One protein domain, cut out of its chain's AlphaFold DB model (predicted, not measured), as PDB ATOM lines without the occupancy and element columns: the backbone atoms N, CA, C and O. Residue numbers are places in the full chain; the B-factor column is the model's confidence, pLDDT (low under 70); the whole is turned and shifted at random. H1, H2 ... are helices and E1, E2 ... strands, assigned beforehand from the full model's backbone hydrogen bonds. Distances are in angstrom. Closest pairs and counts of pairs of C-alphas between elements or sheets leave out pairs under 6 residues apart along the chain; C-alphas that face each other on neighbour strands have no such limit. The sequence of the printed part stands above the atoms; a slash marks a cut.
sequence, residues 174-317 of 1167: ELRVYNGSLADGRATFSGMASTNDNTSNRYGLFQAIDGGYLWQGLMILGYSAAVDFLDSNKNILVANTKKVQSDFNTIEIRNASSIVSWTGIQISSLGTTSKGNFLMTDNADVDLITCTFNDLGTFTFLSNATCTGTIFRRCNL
ATOM      1  N   GLU A 174      25.182 -15.036  24.218       97.19
ATOM      2  CA  GLU A 174      23.867 -15.576  24.532       97.19
ATOM      3  C   GLU A 174      23.943 -16.359  25.845       97.19
ATOM      4  O   GLU A 174      24.756 -17.273  25.982       97.19
ATOM      5  N   LEU A 175      23.079 -16.031  26.799       97.56
ATOM      6  CA  LEU A 175      22.724 -16.869  27.937       97.56
ATOM      7  C   LEU A 175      21.382 -17.523  27.609       97.56
ATOM      8  O   LEU A 175      20.332 -16.890  27.691       97.56
ATOM      9  N   ARG A 176      21.429 -18.784  27.188       97.75
ATOM     10  CA  ARG A 176      20.281 -19.545  26.686       97.75
ATOM     11  C   ARG A 176      19.683 -20.367  27.814       97.75
ATOM     12  O   ARG A 176      20.371 -21.224  28.370       97.75
ATOM     13  N   VAL A 177      18.407 -20.146  28.117       97.69
ATOM     14  CA  VAL A 177      17.689 -20.863  29.178       97.69
ATOM     15  C   VAL A 177      16.428 -21.513  28.621       97.69
ATOM     16  O   VAL A 177      15.666 -20.894  27.881       97.69
ATOM     17  N   TYR A 178      16.243 -22.796  28.919       96.38
ATOM     18  CA  TYR A 178      15.129 -23.616  28.433       96.38
ATOM     19  C   TYR A 178      14.894 -24.818  29.358       96.38
ATOM     20  O   TYR A 178      15.743 -25.146  30.191       96.38
ATOM     21  N   ASN A 179      13.752 -25.487  29.191       95.19
ATOM     22  CA  ASN A 179      13.196 -26.475  30.118       95.19
ATOM     23  C   ASN A 179      12.909 -25.875  31.517       95.19
ATOM     24  O   ASN A 179      12.678 -24.676  31.662       95.19
ATOM     25  N   GLY A 180      12.891 -26.720  32.548       91.00
ATOM     26  CA  GLY A 180      12.413 -26.418  33.894       91.00
ATOM     27  C   GLY A 180      10.983 -26.896  34.111       91.00
ATOM     28  O   GLY A 180      10.188 -26.951  33.176       91.00
ATOM     29  N   SER A 181      10.649 -27.300  35.333       88.50
ATOM     30  CA  SER A 181       9.284 -27.670  35.716       88.50
ATOM     31  C   SER A 181       9.080 -27.551  37.226       88.50
ATOM     32  O   SER A 181      10.036 -27.578  38.000       88.50
ATOM     33  N   LEU A 182       7.827 -27.499  37.681       83.56
ATOM     34  CA  LEU A 182       7.513 -27.580  39.113       83.56
ATOM     35  C   LEU A 182       8.072 -28.854  39.790       83.56
ATOM     36  O   LEU A 182       8.395 -28.810  40.974       83.56
ATOM     37  N   ALA A 183       8.186 -29.972  39.064       80.62
ATOM     38  CA  ALA A 183       8.645 -31.255  39.606       80.62
ATOM     39  C   ALA A 183      10.176 -31.424  39.558       80.62
ATOM     40  O   ALA A 183      10.755 -32.018  40.464       80.62
ATOM     41  N   ASP A 184      10.822 -30.884  38.522       79.44
ATOM     42  CA  ASP A 184      12.250 -31.071  38.215       79.44
ATOM     43  C   ASP A 184      13.107 -29.836  38.568       79.44
ATOM     44  O   ASP A 184      14.303 -29.786  38.274       79.44
ATOM     45  N   GLY A 185      12.487 -28.829  39.192       86.69
ATOM     46  CA  GLY A 185      13.054 -27.508  39.449       86.69
ATOM     47  C   GLY A 185      12.770 -26.526  38.309       86.69
ATOM     48  O   GLY A 185      12.857 -26.869  37.130       86.69
ATOM     49  N   ARG A 186      12.426 -25.281  38.651       94.00
ATOM     50  CA  ARG A 186      12.202 -24.199  37.677       94.00
ATOM     51  C   ARG A 186      13.494 -23.474  37.325       94.00
ATOM     52  O   ARG A 186      14.465 -23.506  38.085       94.00
ATOM     53  N   ALA A 187      13.505 -22.813  36.172       96.44
ATOM     54  CA  ALA A 187      14.595 -21.922  35.812       96.44
ATOM     55  C   ALA A 187      14.597 -20.683  36.728       96.44
ATOM     56  O   ALA A 187      13.538 -20.147  37.053       96.44
ATOM     57  N   THR A 188      15.785 -20.259  37.174       96.88
ATOM     58  CA  THR A 188      15.976 -19.149  38.130       96.88
ATOM     59  C   THR A 188      17.230 -18.340  37.805       96.88
ATOM     60  O   THR A 188      18.179 -18.859  37.205       96.88
ATOM     61  N   PHE A 189      17.297 -17.094  38.283       98.00
ATOM     62  CA  PHE A 189      18.504 -16.264  38.187       98.00
ATOM     63  C   PHE A 189      19.669 -16.876  38.980       98.00
ATOM     64  O   PHE A 189      20.825 -16.821  38.561       98.00
ATOM     65  N   SER A 190      19.370 -17.551  40.094       96.62
ATOM     66  CA  SER A 190      20.381 -18.285  40.862       96.62
ATOM     67  C   SER A 190      20.978 -19.463  40.078       96.62
ATOM     68  O   SER A 190      22.168 -19.742  40.219       96.62
ATOM     69  N   GLY A 191      20.189 -20.146  39.240       96.25
ATOM     70  CA  GLY A 191      20.661 -21.226  38.366       96.25
ATOM     71  C   GLY A 191      21.534 -20.727  37.208       96.25
ATOM     72  O   GLY A 191      22.571 -21.330  36.915       96.25
ATOM     73  N   MET A 192      21.177 -19.577  36.623       97.44
ATOM     74  CA  MET A 192      22.024 -18.856  35.664       97.44
ATOM     75  C   MET A 192      23.387 -18.516  36.283       97.44
ATOM     76  O   MET A 192      24.419 -18.909  35.739       97.44
ATOM     77  N   ALA A 193      23.392 -17.858  37.449       97.94
ATOM     78  CA  ALA A 193      24.616 -17.452  38.140       97.94
ATOM     79  C   ALA A 193      25.493 -18.648  38.536       97.94
ATOM     80  O   ALA A 193      26.689 -18.660  38.255       97.94
ATOM     81  N   SER A 194      24.894 -19.706  39.093       96.81
ATOM     82  CA  SER A 194      25.622 -20.926  39.482       96.81
ATOM     83  C   SER A 194      26.323 -21.597  38.295       96.81
ATOM     84  O   SER A 194      27.403 -22.168  38.448       96.81
ATOM     85  N   THR A 195      25.726 -21.514  37.101       96.81
ATOM     86  CA  THR A 195      26.310 -22.047  35.865       96.81
ATOM     87  C   THR A 195      27.385 -21.112  35.306       96.81
ATOM     88  O   THR A 195      28.442 -21.584  34.892       96.81
ATOM     89  N   ASN A 196      27.156 -19.795  35.316       97.25
ATOM     90  CA  ASN A 196      28.130 -18.784  34.892       97.25
ATOM     91  C   ASN A 196      29.405 -18.807  35.746       97.25
ATOM     92  O   ASN A 196      30.503 -18.724  35.199       97.25
ATOM     93  N   ASP A 197      29.254 -18.910  37.067       96.88
ATOM     94  CA  ASP A 197      30.331 -18.765  38.051       96.88
ATOM     95  C   ASP A 197      31.013 -20.079  38.437       96.88
ATOM     96  O   ASP A 197      31.979 -20.065  39.204       96.88
ATOM     97  N   ASN A 198      30.573 -21.206  37.869       96.88
ATOM     98  CA  ASN A 198      31.333 -22.448  37.916       96.88
ATOM     99  C   ASN A 198      32.766 -22.188  37.407       96.88
ATOM    100  O   ASN A 198      32.953 -21.531  36.378       96.88
ATOM    101  N   THR A 199      33.770 -22.705  38.119       94.31
ATOM    102  CA  THR A 199      35.194 -22.474  37.822       94.31
ATOM    103  C   THR A 199      35.580 -22.907  36.413       94.31
ATOM    104  O   THR A 199      36.409 -22.250  35.792       94.31
ATOM    105  N   SER A 200      34.941 -23.949  35.873       94.25
ATOM    106  CA  SER A 200      35.175 -24.412  34.502       94.25
ATOM    107  C   SER A 200      34.562 -23.503  33.432       94.25
ATOM    108  O   SER A 200      34.945 -23.581  32.267       94.25
ATOM    109  N   ASN A 201      33.616 -22.639  33.812       95.06
ATOM    110  CA  ASN A 201      32.830 -21.816  32.899       95.06
ATOM    111  C   ASN A 201      33.299 -20.361  32.898       95.06
ATOM    112  O   ASN A 201      33.867 -19.919  31.905       95.06
ATOM    113  N   ARG A 202      33.069 -19.601  33.977       95.19
ATOM    114  CA  ARG A 202      33.356 -18.150  34.052       95.19
ATOM    115  C   ARG A 202      32.989 -17.407  32.766       95.19
ATOM    116  O   ARG A 202      33.841 -16.798  32.115       95.19
ATOM    117  N   TYR A 203      31.730 -17.494  32.345       96.44
ATOM    118  CA  TYR A 203      31.308 -16.878  31.081       96.44
ATOM    119  C   TYR A 203      31.314 -15.343  31.157       96.44
ATOM    120  O   TYR A 203      31.697 -14.687  30.194       96.44
ATOM    121  N   GLY A 204      30.969 -14.777  32.319       95.62
ATOM    122  CA  GLY A 204      30.886 -13.324  32.521       95.62
ATOM    123  C   GLY A 204      29.598 -12.702  31.972       95.62
ATOM    124  O   GLY A 204      29.562 -11.495  31.748       95.62
ATOM    125  N   LEU A 205      28.566 -13.527  31.754       97.31
ATOM    126  CA  LEU A 205      27.249 -13.137  31.246       97.31
ATOM    127  C   LEU A 205      26.264 -12.815  32.375       97.31
ATOM    128  O   LEU A 205      25.498 -11.866  32.272       97.31
ATOM    129  N   PHE A 206      26.267 -13.597  33.456       98.00
ATOM    130  CA  PHE A 206      25.355 -13.399  34.587       98.00
ATOM    131  C   PHE A 206      26.029 -13.836  35.888       98.00
ATOM    132  O   PHE A 206      26.006 -15.008  36.245       98.00
ATOM    133  N   GLN A 207      26.703 -12.905  36.553       96.69
ATOM    134  CA  GLN A 207      27.556 -13.160  37.717       96.69
ATOM    135  C   GLN A 207      26.789 -12.930  39.021       96.69
ATOM    136  O   GLN A 207      26.038 -11.961  39.123       96.69
ATOM    137  N   ALA A 208      27.034 -13.737  40.050       97.06
ATOM    138  CA  ALA A 208      26.703 -13.376  41.424       97.06
ATOM    139  C   ALA A 208      27.620 -12.243  41.917       97.06
ATOM    140  O   ALA A 208      28.834 -12.267  41.701       97.06
ATOM    141  N   ILE A 209      27.033 -11.255  42.593       95.50
ATOM    142  CA  ILE A 209      27.731 -10.148  43.258       95.50
ATOM    143  C   ILE A 209      27.131  -9.920  44.651       95.50
ATOM    144  O   ILE A 209      26.041 -10.405  44.959       95.50
ATOM    145  N   ASP A 210      27.811  -9.147  45.495       93.06
ATOM    146  CA  ASP A 210      27.272  -8.777  46.804       93.06
ATOM    147  C   ASP A 210      25.923  -8.049  46.648       93.06
ATOM    148  O   ASP A 210      25.826  -6.993  46.023       93.06
ATOM    149  N   GLY A 211      24.861  -8.636  47.209       91.00
ATOM    150  CA  GLY A 211      23.501  -8.087  47.183       91.00
ATOM    151  C   GLY A 211      22.675  -8.344  45.910       91.00
ATOM    152  O   GLY A 211      21.531  -7.879  45.851       91.00
ATOM    153  N   GLY A 212      23.187  -9.081  44.914       96.62
ATOM    154  CA  GLY A 212      22.438  -9.358  43.683       96.62
ATOM    155  C   GLY A 212      23.228 -10.062  42.578       96.62
ATOM    156  O   GLY A 212      24.083 -10.907  42.836       96.62
ATOM    157  N   TYR A 213      22.927  -9.702  41.331       98.50
ATOM    158  CA  TYR A 213      23.575 -10.237  40.133       98.50
ATOM    159  C   TYR A 213      24.042  -9.120  39.193       98.50
ATOM    160  O   TYR A 213      23.441  -8.048  39.154       98.50
ATOM    161  N   LEU A 214      25.087  -9.383  38.407       98.00
ATOM    162  CA  LEU A 214      25.573  -8.515  37.332       98.00
ATOM    163  C   LEU A 214      25.375  -9.217  35.983       98.00
ATOM    164  O   LEU A 214      25.934 -10.292  35.762       98.00
ATOM    165  N   TRP A 215      24.592  -8.616  35.091       98.19
ATOM    166  CA  TRP A 215      24.226  -9.170  33.786       98.19
ATOM    167  C   TRP A 215      24.829  -8.365  32.627       98.19
ATOM    168  O   TRP A 215      24.812  -7.133  32.643       98.19
ATOM    169  N   GLN A 216      25.312  -9.069  31.602       97.12
ATOM    170  CA  GLN A 216      25.592  -8.529  30.272       97.12
ATOM    171  C   GLN A 216      25.436  -9.602  29.177       97.12
ATOM    172  O   GLN A 216      25.588 -10.795  29.437       97.12
ATOM    173  N   GLY A 217      25.155  -9.181  27.943       96.94
ATOM    174  CA  GLY A 217      24.866 -10.053  26.800       96.94
ATOM    175  C   GLY A 217      23.369 -10.313  26.585       96.94
ATOM    176  O   GLY A 217      22.510  -9.716  27.234       96.94
ATOM    177  N   LEU A 218      23.040 -11.210  25.654       97.81
ATOM    178  CA  LEU A 218      21.662 -11.548  25.278       97.81
ATOM    179  C   LEU A 218      21.120 -12.660  26.190       97.81
ATOM    180  O   LEU A 218      21.566 -13.799  26.109       97.81
ATOM    181  N   MET A 219      20.148 -12.360  27.047       98.19
ATOM    182  CA  MET A 219      19.461 -13.357  27.874       98.19
ATOM    183  C   MET A 219      18.260 -13.910  27.103       98.19
ATOM    184  O   MET A 219      17.287 -13.188  26.917       98.19
ATOM    185  N   ILE A 220      18.302 -15.175  26.674       98.19
ATOM    186  CA  ILE A 220      17.196 -15.820  25.948       98.19
ATOM    187  C   ILE A 220      16.446 -16.768  26.883       98.19
ATOM    188  O   ILE A 220      17.012 -17.752  27.366       98.19
ATOM    189  N   LEU A 221      15.159 -16.500  27.084       98.19
ATOM    190  CA  LEU A 221      14.232 -17.328  27.848       98.19
ATOM    191  C   LEU A 221      13.330 -18.092  26.870       98.19
ATOM    192  O   LEU A 221      12.502 -17.486  26.201       98.19
ATOM    193  N   GLY A 222      13.521 -19.411  26.768       95.81
ATOM    194  CA  GLY A 222      12.799 -20.289  25.837       95.81
ATOM    195  C   GLY A 222      13.525 -20.518  24.505       95.81
ATOM    196  O   GLY A 222      13.011 -20.183  23.444       95.81
ATOM    197  N   TYR A 223      14.745 -21.070  24.546       94.31
ATOM    198  CA  TYR A 223      15.592 -21.277  23.358       94.31
ATOM    199  C   TYR A 223      15.163 -22.478  22.478       94.31
ATOM    200  O   TYR A 223      14.277 -22.367  21.638       94.31
ATOM    201  N   SER A 224      15.792 -23.650  22.634       88.00
ATOM    202  CA  SER A 224      15.512 -24.854  21.824       88.00
ATOM    203  C   SER A 224      14.266 -25.626  22.280       88.00
ATOM    204  O   SER A 224      13.861 -26.595  21.643       88.00
ATOM    205  N   ALA A 225      13.694 -25.214  23.407       94.31
ATOM    206  CA  ALA A 225      12.438 -25.662  23.984       94.31
ATOM    207  C   ALA A 225      11.871 -24.505  24.827       94.31
ATOM    208  O   ALA A 225      12.601 -23.561  25.143       94.31
ATOM    209  N   ALA A 226      10.599 -24.594  25.214       96.31
ATOM    210  CA  ALA A 226       9.990 -23.672  26.168       96.31
ATOM    211  C   ALA A 226      10.744 -23.651  27.512       96.31
ATOM    212  O   ALA A 226      11.438 -24.613  27.859       96.31
ATOM    213  N   VAL A 227      10.600 -22.566  28.274       97.19
ATOM    214  CA  VAL A 227      11.121 -22.442  29.647       97.19
ATOM    215  C   VAL A 227       9.974 -22.320  30.657       97.19
ATOM    216  O   VAL A 227       8.960 -21.708  30.348       97.19
ATOM    217  N   ASP A 228      10.127 -22.898  31.852       96.81
ATOM    218  CA  ASP A 228       9.313 -22.574  33.041       96.81
ATOM    219  C   ASP A 228      10.226 -21.810  34.011       96.81
ATOM    220  O   ASP A 228      11.025 -22.411  34.742       96.81
ATOM    221  N   PHE A 229      10.187 -20.477  33.928       97.50
ATOM    222  CA  PHE A 229      11.016 -19.568  34.712       97.50
ATOM    223  C   PHE A 229      10.163 -18.876  35.776       97.50
ATOM    224  O   PHE A 229       9.270 -18.094  35.455       97.50
ATOM    225  N   LEU A 230      10.481 -19.113  37.048       95.81
ATOM    226  CA  LEU A 230       9.826 -18.465  38.183       95.81
ATOM    227  C   LEU A 230      10.892 -18.032  39.182       95.81
ATOM    228  O   LEU A 230      11.591 -18.877  39.740       95.81
ATOM    229  N   ASP A 231      10.991 -16.733  39.448       97.44
ATOM    230  CA  ASP A 231      11.894 -16.213  40.475       97.44
ATOM    231  C   ASP A 231      11.308 -14.958  41.139       97.44
ATOM    232  O   ASP A 231      10.408 -14.304  40.605       97.44
ATOM    233  N   SER A 232      11.803 -14.622  42.330       97.81
ATOM    234  CA  SER A 232      11.313 -13.466  43.078       97.81
ATOM    235  C   SER A 232      12.379 -12.755  43.904       97.81
ATOM    236  O   SER A 232      13.358 -13.359  44.352       97.81
ATOM    237  N   ASN A 233      12.148 -11.461  44.145       97.38
ATOM    238  CA  ASN A 233      12.934 -10.612  45.047       97.38
ATOM    239  C   ASN A 233      14.447 -10.629  44.745       97.38
ATOM    240  O   ASN A 233      15.272 -10.779  45.650       97.38
ATOM    241  N   LYS A 234      14.822 -10.525  43.461       97.94
ATOM    242  CA  LYS A 234      16.222 -10.456  43.007       97.94
ATOM    243  C   LYS A 234      16.562  -9.066  42.494       97.94
ATOM    244  O   LYS A 234      15.767  -8.462  41.782       97.94
ATOM    245  N   ASN A 235      17.781  -8.626  42.794       98.00
ATOM    246  CA  ASN A 235      18.375  -7.419  42.233       98.00
ATOM    247  C   ASN A 235      19.344  -7.819  41.116       98.00
ATOM    248  O   ASN A 235      20.269  -8.597  41.356       98.00
ATOM    249  N   ILE A 236      19.148  -7.283  39.916       98.62
ATOM    250  CA  ILE A 236      20.032  -7.451  38.764       98.62
ATOM    251  C   ILE A 236      20.535  -6.070  38.342       98.62
ATOM    252  O   ILE A 236      19.760  -5.138  38.122       98.62
ATOM    253  N   LEU A 237      21.847  -5.935  38.206       98.50
ATOM    254  CA  LEU A 237      22.491  -4.773  37.614       98.50
ATOM    255  C   LEU A 237      22.893  -5.112  36.180       98.50
ATOM    256  O   LEU A 237      23.548  -6.126  35.949       98.50
ATOM    257  N   VAL A 238      22.528  -4.270  35.215       98.31
ATOM    258  CA  VAL A 238      23.064  -4.369  33.849       98.31
ATOM    259  C   VAL A 238      24.449  -3.729  33.854       98.31
ATOM    260  O   VAL A 238      24.591  -2.581  34.284       98.31
ATOM    261  N   ALA A 239      25.477  -4.457  33.421       95.94
ATOM    262  CA  ALA A 239      26.849  -3.964  33.444       95.94
ATOM    263  C   ALA A 239      27.033  -2.733  32.538       95.94
ATOM    264  O   ALA A 239      26.353  -2.567  31.524       95.94
ATOM    265  N   ASN A 240      27.993  -1.869  32.887       94.56
ATOM    266  CA  ASN A 240      28.352  -0.709  32.071       94.56
ATOM    267  C   ASN A 240      29.218  -1.131  30.869       94.56
ATOM    268  O   ASN A 240      30.422  -0.879  30.816       94.56
ATOM    269  N   THR A 241      28.598  -1.828  29.921       93.06
ATOM    270  CA  THR A 241      29.257  -2.375  28.739       93.06
ATOM    271  C   THR A 241      29.335  -1.308  27.642       93.06
ATOM    272  O   THR A 241      28.357  -1.036  26.947       93.06
ATOM    273  N   LYS A 242      30.500  -0.658  27.507       93.62
ATOM    274  CA  LYS A 242      30.685   0.530  26.649       93.62
ATOM    275  C   LYS A 242      31.016   0.229  25.184       93.62
ATOM    276  O   LYS A 242      30.668   1.026  24.319       93.62
ATOM    277  N   LYS A 243      31.725  -0.872  24.902       95.31
ATOM    278  CA  LYS A 243      32.325  -1.181  23.586       95.31
ATOM    279  C   LYS A 243      31.507  -2.201  22.780       95.31
ATOM    280  O   LYS A 243      32.056  -3.097  22.144       95.31
ATOM    281  N   VAL A 244      30.185  -2.054  22.826       95.62
ATOM    282  CA  VAL A 244      29.190  -2.931  22.184       95.62
ATOM    283  C   VAL A 244      28.044  -2.105  21.590       95.62
ATOM    284  O   VAL A 244      27.894  -0.926  21.914       95.62
ATOM    285  N   GLN A 245      27.219  -2.721  20.741       94.69
ATOM    286  CA  GLN A 245      25.992  -2.107  20.215       94.69
ATOM    287  C   GLN A 245      24.943  -1.877  21.321       94.69
ATOM    288  O   GLN A 245      24.975  -2.514  22.374       94.69
ATOM    289  N   SER A 246      23.992  -0.965  21.110       93.50
ATOM    290  CA  SER A 246      23.015  -0.574  22.140       93.50
ATOM    291  C   SER A 246      22.015  -1.678  22.513       93.50
ATOM    292  O   SER A 246      21.544  -1.723  23.649       93.50
ATOM    293  N   ASP A 247      21.741  -2.612  21.609       93.88
ATOM    294  CA  ASP A 247      20.886  -3.794  21.782       93.88
ATOM    295  C   ASP A 247      21.624  -5.025  22.346       93.88
ATOM    296  O   ASP A 247      21.019  -6.080  22.570       93.88
ATOM    297  N   PHE A 248      22.927  -4.901  22.614       96.50
ATOM    298  CA  PHE A 248      23.772  -5.980  23.117       96.50
ATOM    299  C   PHE A 248      23.198  -6.665  24.370       96.50
ATOM    300  O   PHE A 248      23.048  -7.891  24.379       96.50
ATOM    301  N   ASN A 249      22.817  -5.877  25.376       97.81
ATOM    302  CA  ASN A 249      22.062  -6.298  26.549       97.81
ATOM    303  C   ASN A 249      20.566  -6.294  26.205       97.81
ATOM    304  O   ASN A 249      19.927  -5.241  26.172       97.81
ATOM    305  N   THR A 250      19.999  -7.475  25.968       98.19
ATOM    306  CA  THR A 250      18.561  -7.670  25.723       98.19
ATOM    307  C   THR A 250      18.084  -8.923  26.456       98.19
ATOM    308  O   THR A 250      18.771  -9.942  26.451       98.19
ATOM    309  N   ILE A 251      16.923  -8.841  27.100       98.56
ATOM    310  CA  ILE A 251      16.157  -9.979  27.610       98.56
ATOM    311  C   ILE A 251      15.156 -10.331  26.515       98.56
ATOM    312  O   ILE A 251      14.292  -9.517  26.194       98.56
ATOM    313  N   GLU A 252      15.292 -11.509  25.923       98.25
ATOM    314  CA  GLU A 252      14.450 -11.973  24.827       98.25
ATOM    315  C   GLU A 252      13.626 -13.190  25.255       98.25
ATOM    316  O   GLU A 252      14.172 -14.232  25.627       98.25
ATOM    317  N   ILE A 253      12.302 -13.061  25.183       98.38
ATOM    318  CA  ILE A 253      11.357 -14.150  25.417       98.38
ATOM    319  C   ILE A 253      11.042 -14.807  24.074       98.38
ATOM    320  O   ILE A 253      10.557 -14.159  23.142       98.38
ATOM    321  N   ARG A 254      11.332 -16.103  23.985       95.75
ATOM    322  CA  ARG A 254      11.093 -16.962  22.824       95.75
ATOM    323  C   ARG A 254      10.279 -18.190  23.229       95.75
ATOM    324  O   ARG A 254      10.172 -18.536  24.408       95.75
ATOM    325  N   ASN A 255       9.737 -18.859  22.217       96.06
ATOM    326  CA  ASN A 255       8.808 -19.976  22.301       96.06
ATOM    327  C   ASN A 255       7.483 -19.606  23.000       96.06
ATOM    328  O   ASN A 255       7.433 -19.399  24.208       96.06
ATOM    329  N   ALA A 256       6.379 -19.592  22.247       96.50
ATOM    330  CA  ALA A 256       5.056 -19.213  22.759       96.50
ATOM    331  C   ALA A 256       4.481 -20.156  23.845       96.50
ATOM    332  O   ALA A 256       3.472 -19.826  24.457       96.50
ATOM    333  N   SER A 257       5.101 -21.316  24.095       96.19
ATOM    334  CA  SER A 257       4.759 -22.213  25.213       96.19
ATOM    335  C   SER A 257       5.623 -21.987  26.467       96.19
ATOM    336  O   SER A 257       5.521 -22.770  27.412       96.19
ATOM    337  N   SER A 258       6.508 -20.983  26.476       97.38
ATOM    338  CA  SER A 258       7.256 -20.569  27.669       97.38
ATOM    339  C   SER A 258       6.343 -19.890  28.696       97.38
ATOM    340  O   SER A 258       5.371 -19.232  28.331       97.38
ATOM    341  N   ILE A 259       6.707 -20.028  29.971       97.06
ATOM    342  CA  ILE A 259       6.106 -19.344  31.119       97.06
ATOM    343  C   ILE A 259       7.232 -18.600  31.840       97.06
ATOM    344  O   ILE A 259       8.227 -19.216  32.240       97.06
ATOM    345  N   VAL A 260       7.098 -17.285  31.999       98.19
ATOM    346  CA  VAL A 260       8.072 -16.430  32.693       98.19
ATOM    347  C   VAL A 260       7.339 -15.567  33.713       98.19
ATOM    348  O   VAL A 260       6.722 -14.571  33.362       98.19
ATOM    349  N   SER A 261       7.418 -15.943  34.987       97.69
ATOM    350  CA  SER A 261       6.733 -15.246  36.077       97.69
ATOM    351  C   SER A 261       7.744 -14.670  37.070       97.69
ATOM    352  O   SER A 261       8.540 -15.386  37.684       97.69
ATOM    353  N   TRP A 262       7.752 -13.347  37.195       98.50
ATOM    354  CA  TRP A 262       8.700 -12.571  37.990       98.50
ATOM    355  C   TRP A 262       7.948 -11.753  39.035       98.50
ATOM    356  O   TRP A 262       7.072 -10.959  38.702       98.50
ATOM    357  N   THR A 263       8.296 -11.926  40.313       98.62
ATOM    358  CA  THR A 263       7.678 -11.176  41.423       98.62
ATOM    359  C   THR A 263       8.711 -10.349  42.186       98.62
ATOM    360  O   THR A 263       9.656 -10.901  42.749       98.62
ATOM    361  N   GLY A 264       8.557  -9.025  42.242       98.12
ATOM    362  CA  GLY A 264       9.484  -8.145  42.965       98.12
ATOM    363  C   GLY A 264      10.915  -8.137  42.405       98.12
ATOM    364  O   GLY A 264      11.865  -7.896  43.149       98.12
ATOM    365  N   ILE A 265      11.099  -8.459  41.119       98.56
ATOM    366  CA  ILE A 265      12.411  -8.418  40.460       98.56
ATOM    367  C   ILE A 265      12.787  -6.965  40.172       98.56
ATOM    368  O   ILE A 265      11.995  -6.209  39.608       98.56
ATOM    369  N   GLN A 266      14.006  -6.574  40.541       98.50
ATOM    370  CA  GLN A 266      14.547  -5.246  40.274       98.50
ATOM    371  C   GLN A 266      15.690  -5.347  39.267       98.50
ATOM    372  O   GLN A 266      16.681  -6.021  39.537       98.50
ATOM    373  N   ILE A 267      15.583  -4.656  38.128       98.62
ATOM    374  CA  ILE A 267      16.669  -4.558  37.143       98.62
ATOM    375  C   ILE A 267      17.033  -3.086  36.955       98.62
ATOM    376  O   ILE A 267      16.165  -2.259  36.682       98.62
ATOM    377  N   SER A 268      18.309  -2.744  37.133       98.25
ATOM    378  CA  SER A 268      18.796  -1.361  37.021       98.25
ATOM    379  C   SER A 268      20.042  -1.282  36.147       98.25
ATOM    380  O   SER A 268      20.949  -2.100  36.289       98.25
ATOM    381  N   SER A 269      20.109  -0.299  35.249       97.62
ATOM    382  CA  SER A 269      21.267  -0.143  34.363       97.62
ATOM    383  C   SER A 269      22.397   0.673  34.994       97.62
ATOM    384  O   SER A 269      22.152   1.740  35.550       97.62
ATOM    385  N   LEU A 270      23.646   0.199  34.884       95.94
ATOM    386  CA  LEU A 270      24.845   0.937  35.321       95.94
ATOM    387  C   LEU A 270      25.499   1.764  34.200       95.94
ATOM    388  O   LEU A 270      26.465   2.485  34.456       95.94
ATOM    389  N   GLY A 271      25.031   1.625  32.958       92.44
ATOM    390  CA  GLY A 271      25.615   2.258  31.776       92.44
ATOM    391  C   GLY A 271      24.575   2.925  30.883       92.44
ATOM    392  O   GLY A 271      23.371   2.766  31.065       92.44
ATOM    393  N   THR A 272      25.049   3.682  29.893       93.81
ATOM    394  CA  THR A 272      24.193   4.411  28.941       93.81
ATOM    395  C   THR A 272      24.197   3.824  27.530       93.81
ATOM    396  O   THR A 272      23.239   4.058  26.799       93.81
ATOM    397  N   THR A 273      25.222   3.049  27.148       94.31
ATOM    398  CA  THR A 273      25.357   2.471  25.798       94.31
ATOM    399  C   THR A 273      24.343   1.357  25.545       94.31
ATOM    400  O   THR A 273      23.474   1.503  24.689       94.31
ATOM    401  N   SER A 274      24.425   0.254  26.300       95.56
ATOM    402  CA  SER A 274      23.491  -0.869  26.186       95.56
ATOM    403  C   SER A 274      22.746  -1.078  27.498       95.56
ATOM    404  O   SER A 274      23.199  -1.778  28.404       95.56
ATOM    405  N   LYS A 275      21.603  -0.396  27.614       95.62
ATOM    406  CA  LYS A 275      20.900  -0.207  28.890       95.62
ATOM    407  C   LYS A 275      20.169  -1.459  29.396       95.62
ATOM    408  O   LYS A 275      19.851  -1.512  30.581       95.62
ATOM    409  N   GLY A 276      19.919  -2.443  28.528       96.81
ATOM    410  CA  GLY A 276      19.068  -3.608  28.793       96.81
ATOM    411  C   GLY A 276      17.673  -3.425  28.193       96.81
ATOM    412  O   GLY A 276      16.864  -2.698  28.762       96.81
ATOM    413  N   ASN A 277      17.385  -4.058  27.055       98.25
ATOM    414  CA  ASN A 277      16.034  -4.098  26.472       98.25
ATOM    415  C   ASN A 277      15.235  -5.305  26.991       98.25
ATOM    416  O   ASN A 277      15.823  -6.282  27.452       98.25
ATOM    417  N   PHE A 278      13.912  -5.269  26.838       98.56
ATOM    418  CA  PHE A 278      13.018  -6.417  27.011       98.56
ATOM    419  C   PHE A 278      12.215  -6.631  25.723       98.56
ATOM    420  O   PHE A 278      11.584  -5.699  25.224       98.56
ATOM    421  N   LEU A 279      12.247  -7.842  25.173       98.38
ATOM    422  CA  LEU A 279      11.658  -8.178  23.880       98.38
ATOM    423  C   LEU A 279      10.923  -9.515  23.961       98.38
ATOM    424  O   LEU A 279      11.543 -10.554  24.166       98.38
ATOM    425  N   MET A 280       9.614  -9.509  23.739       98.50
ATOM    426  CA  MET A 280       8.860 -10.722  23.433       98.50
ATOM    427  C   MET A 280       8.867 -10.944  21.920       98.50
ATOM    428  O   MET A 280       8.202 -10.223  21.180       98.50
ATOM    429  N   THR A 281       9.643 -11.928  21.469       97.44
ATOM    430  CA  THR A 281       9.672 -12.360  20.062       97.44
ATOM    431  C   THR A 281       8.523 -13.326  19.775       97.44
ATOM    432  O   THR A 281       7.895 -13.245  18.723       97.44
ATOM    433  N   ASP A 282       8.206 -14.197  20.738       97.62
ATOM    434  CA  ASP A 282       7.048 -15.091  20.711       97.62
ATOM    435  C   ASP A 282       6.068 -14.747  21.843       97.62
ATOM    436  O   ASP A 282       6.469 -14.281  22.912       97.62
ATOM    437  N   ASN A 283       4.773 -15.004  21.628       97.38
ATOM    438  CA  ASN A 283       3.691 -14.649  22.556       97.38
ATOM    439  C   ASN A 283       3.566 -15.641  23.733       97.38
ATOM    440  O   ASN A 283       2.560 -16.337  23.878       97.38
ATOM    441  N   ALA A 284       4.635 -15.752  24.518       97.94
ATOM    442  CA  ALA A 284       4.719 -16.554  25.736       97.94
ATOM    443  C   ALA A 284       3.881 -15.968  26.887       97.94
ATOM    444  O   ALA A 284       3.560 -14.782  26.879       97.94
ATOM    445  N   ASP A 285       3.584 -16.795  27.889       98.12
ATOM    446  CA  ASP A 285       2.931 -16.380  29.135       98.12
ATOM    447  C   ASP A 285       3.949 -15.641  30.026       98.12
ATOM    448  O   ASP A 285       4.987 -16.209  30.389       98.12
ATOM    449  N   VAL A 286       3.715 -14.353  30.305       98.69
ATOM    450  CA  VAL A 286       4.689 -13.474  30.980       98.69
ATOM    451  C   VAL A 286       4.029 -12.641  32.077       98.69
ATOM    452  O   VAL A 286       3.382 -11.635  31.796       98.69
ATOM    453  N   ASP A 287       4.287 -12.987  33.335       98.56
ATOM    454  CA  ASP A 287       3.804 -12.250  34.507       98.56
ATOM    455  C   ASP A 287       4.915 -11.382  35.111       98.56
ATOM    456  O   ASP A 287       5.912 -11.895  35.625       98.56
ATOM    457  N   LEU A 288       4.726 -10.060  35.128       98.75
ATOM    458  CA  LEU A 288       5.600  -9.102  35.813       98.75
ATOM    459  C   LEU A 288       4.850  -8.459  36.986       98.75
ATOM    460  O   LEU A 288       4.150  -7.454  36.835       98.75
ATOM    461  N   ILE A 289       5.016  -9.036  38.174       98.75
ATOM    462  CA  ILE A 289       4.302  -8.655  39.397       98.75
ATOM    463  C   ILE A 289       5.244  -7.847  40.294       98.75
ATOM    464  O   ILE A 289       6.326  -8.317  40.637       98.75
ATOM    465  N   THR A 290       4.858  -6.622  40.659       98.31
ATOM    466  CA  THR A 290       5.612  -5.697  41.535       98.31
ATOM    467  C   THR A 290       7.091  -5.506  41.167       98.31
ATOM    468  O   THR A 290       7.926  -5.169  42.009       98.31
ATOM    469  N   CYS A 291       7.442  -5.716  39.897       98.75
ATOM    470  CA  CYS A 291       8.809  -5.582  39.407       98.75
ATOM    471  C   CYS A 291       9.197  -4.101  39.277       98.75
ATOM    472  O   CYS A 291       8.347  -3.215  39.202       98.75
ATOM    473  N   THR A 292      10.493  -3.801  39.258       98.75
ATOM    474  CA  THR A 292      10.994  -2.435  39.051       98.75
ATOM    475  C   THR A 292      12.136  -2.429  38.050       98.75
ATOM    476  O   THR A 292      13.189  -3.022  38.276       98.75
ATOM    477  N   PHE A 293      11.951  -1.690  36.965       98.75
ATOM    478  CA  PHE A 293      12.958  -1.462  35.943       98.75
ATOM    479  C   PHE A 293      13.422  -0.007  36.037       98.75
ATOM    480  O   PHE A 293      12.618   0.911  35.872       98.75
ATOM    481  N   ASN A 294      14.706   0.215  36.331       98.06
ATOM    482  CA  ASN A 294      15.300   1.550  36.410       98.06
ATOM    483  C   ASN A 294      16.298   1.753  35.268       98.06
ATOM    484  O   ASN A 294      17.265   1.003  35.131       98.06
ATOM    485  N   ASP A 295      16.087   2.799  34.471       97.62
ATOM    486  CA  ASP A 295      17.015   3.242  33.427       97.62
ATOM    487  C   ASP A 295      17.304   2.188  32.342       97.62
ATOM    488  O   ASP A 295      18.317   2.271  31.654       97.62
ATOM    489  N   LEU A 296      16.402   1.226  32.121       98.19
ATOM    490  CA  LEU A 296      16.522   0.245  31.033       98.19
ATOM    491  C   LEU A 296      16.284   0.868  29.642       98.19
ATOM    492  O   LEU A 296      16.007   2.063  29.504       98.19
ATOM    493  N   GLY A 297      16.462   0.067  28.596       97.31
ATOM    494  CA  GLY A 297      16.169   0.409  27.208       97.31
ATOM    495  C   GLY A 297      14.679   0.296  26.878       97.31
ATOM    496  O   GLY A 297      13.833   0.752  27.649       97.31
ATOM    497  N   THR A 298      14.360  -0.247  25.703       97.81
ATOM    498  CA  THR A 298      12.977  -0.402  25.217       97.81
ATOM    499  C   THR A 298      12.322  -1.680  25.730       97.81
ATOM    500  O   THR A 298      12.999  -2.692  25.912       97.81
ATOM    501  N   PHE A 299      10.999  -1.644  25.890       98.69
ATOM    502  CA  PHE A 299      10.165  -2.802  26.201       98.69
ATOM    503  C   PHE A 299       9.187  -3.061  25.053       98.69
ATOM    504  O   PHE A 299       8.414  -2.174  24.690       98.69
ATOM    505  N   THR A 300       9.187  -4.282  24.527       98.31
ATOM    506  CA  THR A 300       8.210  -4.763  23.545       98.31
ATOM    507  C   THR A 300       7.523  -5.994  24.114       98.31
ATOM    508  O   THR A 300       8.132  -7.061  24.196       98.31
ATOM    509  N   PHE A 301       6.269  -5.827  24.525       98.69
ATOM    510  CA  PHE A 301       5.413  -6.911  24.996       98.69
ATOM    511  C   PHE A 301       4.597  -7.523  23.845       98.69
ATOM    512  O   PHE A 301       4.654  -7.045  22.708       98.69
ATOM    513  N   LEU A 302       3.844  -8.582  24.155       98.38
ATOM    514  CA  LEU A 302       2.793  -9.193  23.333       98.38
ATOM    515  C   LEU A 302       1.592  -9.551  24.234       98.38
ATOM    516  O   LEU A 302       1.687  -9.461  25.458       98.38
ATOM    517  N   SER A 303       0.460  -9.948  23.642       98.06
ATOM    518  CA  SER A 303      -0.845 -10.009  24.327       98.06
ATOM    519  C   SER A 303      -0.925 -10.926  25.550       98.06
ATOM    520  O   SER A 303      -1.825 -10.754  26.362       98.06
ATOM    521  N   ASN A 304      -0.032 -11.911  25.664       98.25
ATOM    522  CA  ASN A 304      -0.001 -12.866  26.774       98.25
ATOM    523  C   ASN A 304       0.850 -12.378  27.965       98.25
ATOM    524  O   ASN A 304       1.088 -13.137  28.900       98.25
ATOM    525  N   ALA A 305       1.312 -11.122  27.947       98.56
ATOM    526  CA  ALA A 305       1.971 -10.508  29.092       98.56
ATOM    527  C   ALA A 305       0.988  -9.778  30.022       98.56
ATOM    528  O   ALA A 305       0.154  -8.985  29.573       98.56
ATOM    529  N   THR A 306       1.171  -9.972  31.327       98.69
ATOM    530  CA  THR A 306       0.457  -9.276  32.402       98.69
ATOM    531  C   THR A 306       1.453  -8.565  33.313       98.69
ATOM    532  O   THR A 306       2.291  -9.182  33.968       98.69
ATOM    533  N   CYS A 307       1.358  -7.242  33.387       98.69
ATOM    534  CA  CYS A 307       2.104  -6.404  34.316       98.69
ATOM    535  C   CYS A 307       1.167  -5.918  35.430       98.69
ATOM    536  O   CYS A 307       0.206  -5.199  35.157       98.69
ATOM    537  N   THR A 308       1.475  -6.257  36.684       98.69
ATOM    538  CA  THR A 308       0.676  -5.862  37.857       98.69
ATOM    539  C   THR A 308       1.560  -5.175  38.890       98.69
ATOM    540  O   THR A 308       2.520  -5.775  39.370       98.69
ATOM    541  N   GLY A 309       1.272  -3.923  39.254       98.38
ATOM    542  CA  GLY A 309       2.055  -3.174  40.250       98.38
ATOM    543  C   GLY A 309       3.501  -2.862  39.831       98.38
ATOM    544  O   GLY A 309       4.334  -2.543  40.678       98.38
ATOM    545  N   THR A 310       3.833  -3.021  38.546       98.69
ATOM    546  CA  THR A 310       5.208  -2.948  38.032       98.69
ATOM    547  C   THR A 310       5.599  -1.516  37.659       98.69
ATOM    548  O   THR A 310       4.804  -0.743  37.120       98.69
ATOM    549  N   ILE A 311       6.847  -1.147  37.957       98.75
ATOM    550  CA  ILE A 311       7.381   0.208  37.796       98.75
ATOM    551  C   ILE A 311       8.384   0.257  36.639       98.75
ATOM    552  O   ILE A 311       9.430  -0.391  36.684       98.75
ATOM    553  N   PHE A 312       8.113   1.114  35.656       98.56
ATOM    554  CA  PHE A 312       9.015   1.481  34.566       98.56
ATOM    555  C   PHE A 312       9.534   2.899  34.816       98.56
ATOM    556  O   PHE A 312       8.860   3.888  34.518       98.56
ATOM    557  N   ARG A 313      10.729   3.015  35.402       97.75
ATOM    558  CA  ARG A 313      11.328   4.296  35.791       97.75
ATOM    559  C   ARG A 313      12.474   4.655  34.864       97.75
ATOM    560  O   ARG A 313      13.494   3.970  34.857       97.75
ATOM    561  N   ARG A 314      12.342   5.747  34.104       96.56
ATOM    562  CA  ARG A 314      13.373   6.209  33.146       96.56
ATOM    563  C   ARG A 314      13.807   5.137  32.120       96.56
ATOM    564  O   ARG A 314      14.859   5.248  31.484       96.56
ATOM    565  N   CYS A 315      12.986   4.106  31.923       96.94
ATOM    566  CA  CYS A 315      13.069   3.208  30.773       96.94
ATOM    567  C   CYS A 315      12.814   4.004  29.488       96.94
ATOM    568  O   CYS A 315      12.185   5.061  29.550       96.94
ATOM    569  N   ASN A 316      13.278   3.529  28.333       96.31
ATOM    570  CA  ASN A 316      12.920   4.141  27.049       96.31
ATOM    571  C   ASN A 316      11.464   3.747  26.683       96.31
ATOM    572  O   ASN A 316      10.651   3.521  27.576       96.31
ATOM    573  N   LEU A 317      11.103   3.691  25.397       96.88
ATOM    574  CA  LEU A 317       9.735   3.373  24.968       96.88
ATOM    575  C   LEU A 317       9.249   2.010  25.498       96.88
ATOM    576  O   LEU A 317       9.952   1.006  25.359       96.88
TER     577      LEU A 317
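What this domain is: This is residues 174 to 317 of the 1167 residues of an uncharacterized protein of Candidatus Roizmanbacteria bacterium GW2011_GWA2_35_19 (UniProt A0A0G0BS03). The chain winds in stacked turns, a three-sided solenoid whose walls are three sheets, with the short helix H1 capping the end where E1 and E2 lie. E2, E3, E6, E9, E12 and E14 make one wall, mixed; E1, E4, E7 and E10 the second, and E5, E8, E11 and E13 the third, both parallel. The printed part has 144 residues, with one named helix and fourteen named strands in the order E1, H1, then E2 to E14. The class is mostly strand, though under half of the residues are in named elements: 8 in the helix and 58 in strands. The whole is compact, with a radius of gyration of the C-alphas of 14.0 A and spans of 39 by 38 by 26 A.

Where its parts are: E1, residues 174 to 178, starts at C-alpha 174 (23.867, -15.576, 24.532) and is 12.5 A long. H1, residues 189 to 196, is 10.5 A long. E2 is residues 206 to 209, E3 212 to 215 and E4 218 to 221. E5, residues 228 to 232, is 13.7 A long. E6 is 235 to 238 and E7 250 to 253. E8, residues 259 to 263, is 13.2 A long. E9 is 266 to 269 and E10 277 to 280. E11, residues 285 to 289, is 12.9 A long. E12 is 292 to 294, E13 305 to 308 and E14 311 to 313, ending at C-alpha 313 (11.328, 4.296, 35.791).

How they stand to each other: In the largest sheet, E2 and E14 are the edge strands. E2 and E3 form an antiparallel hairpin at 148 degrees, with N 207 and O 214 2.8 A apart, within hydrogen-bond range. E3 and E6 are parallel at 25 degrees, with N 213 and O 235 at 2.9 A. H1 is on this sheet at a height of 7.9 A, across the strands at 69 degrees to E2 on the local plane; the closest C-alphas, Ala 193 and Gln 207, are 5.2 A apart. Every O i to N i+4 pair in H1 is within hydrogen-bond range. E1 and E4 are parallel at 6 degrees, with N 175 and O 218 at 2.8 A. E5 and E8 are parallel at 3 degrees, with N 229 and O 259 at 2.9 A. E8 runs on into E9 at 90 degrees, E11 into E12 at 82 degrees and E13 into E14 at 89 degrees.

The domain as a whole: The two C-alphas farthest apart, those of Ala 183 and Lys 243, are 41.5 A apart. The printed part has no cut. The link from E6 to E7, 11 residues, is long. The mean pLDDT of the printed part is 96.5, and no printed residue is under 70.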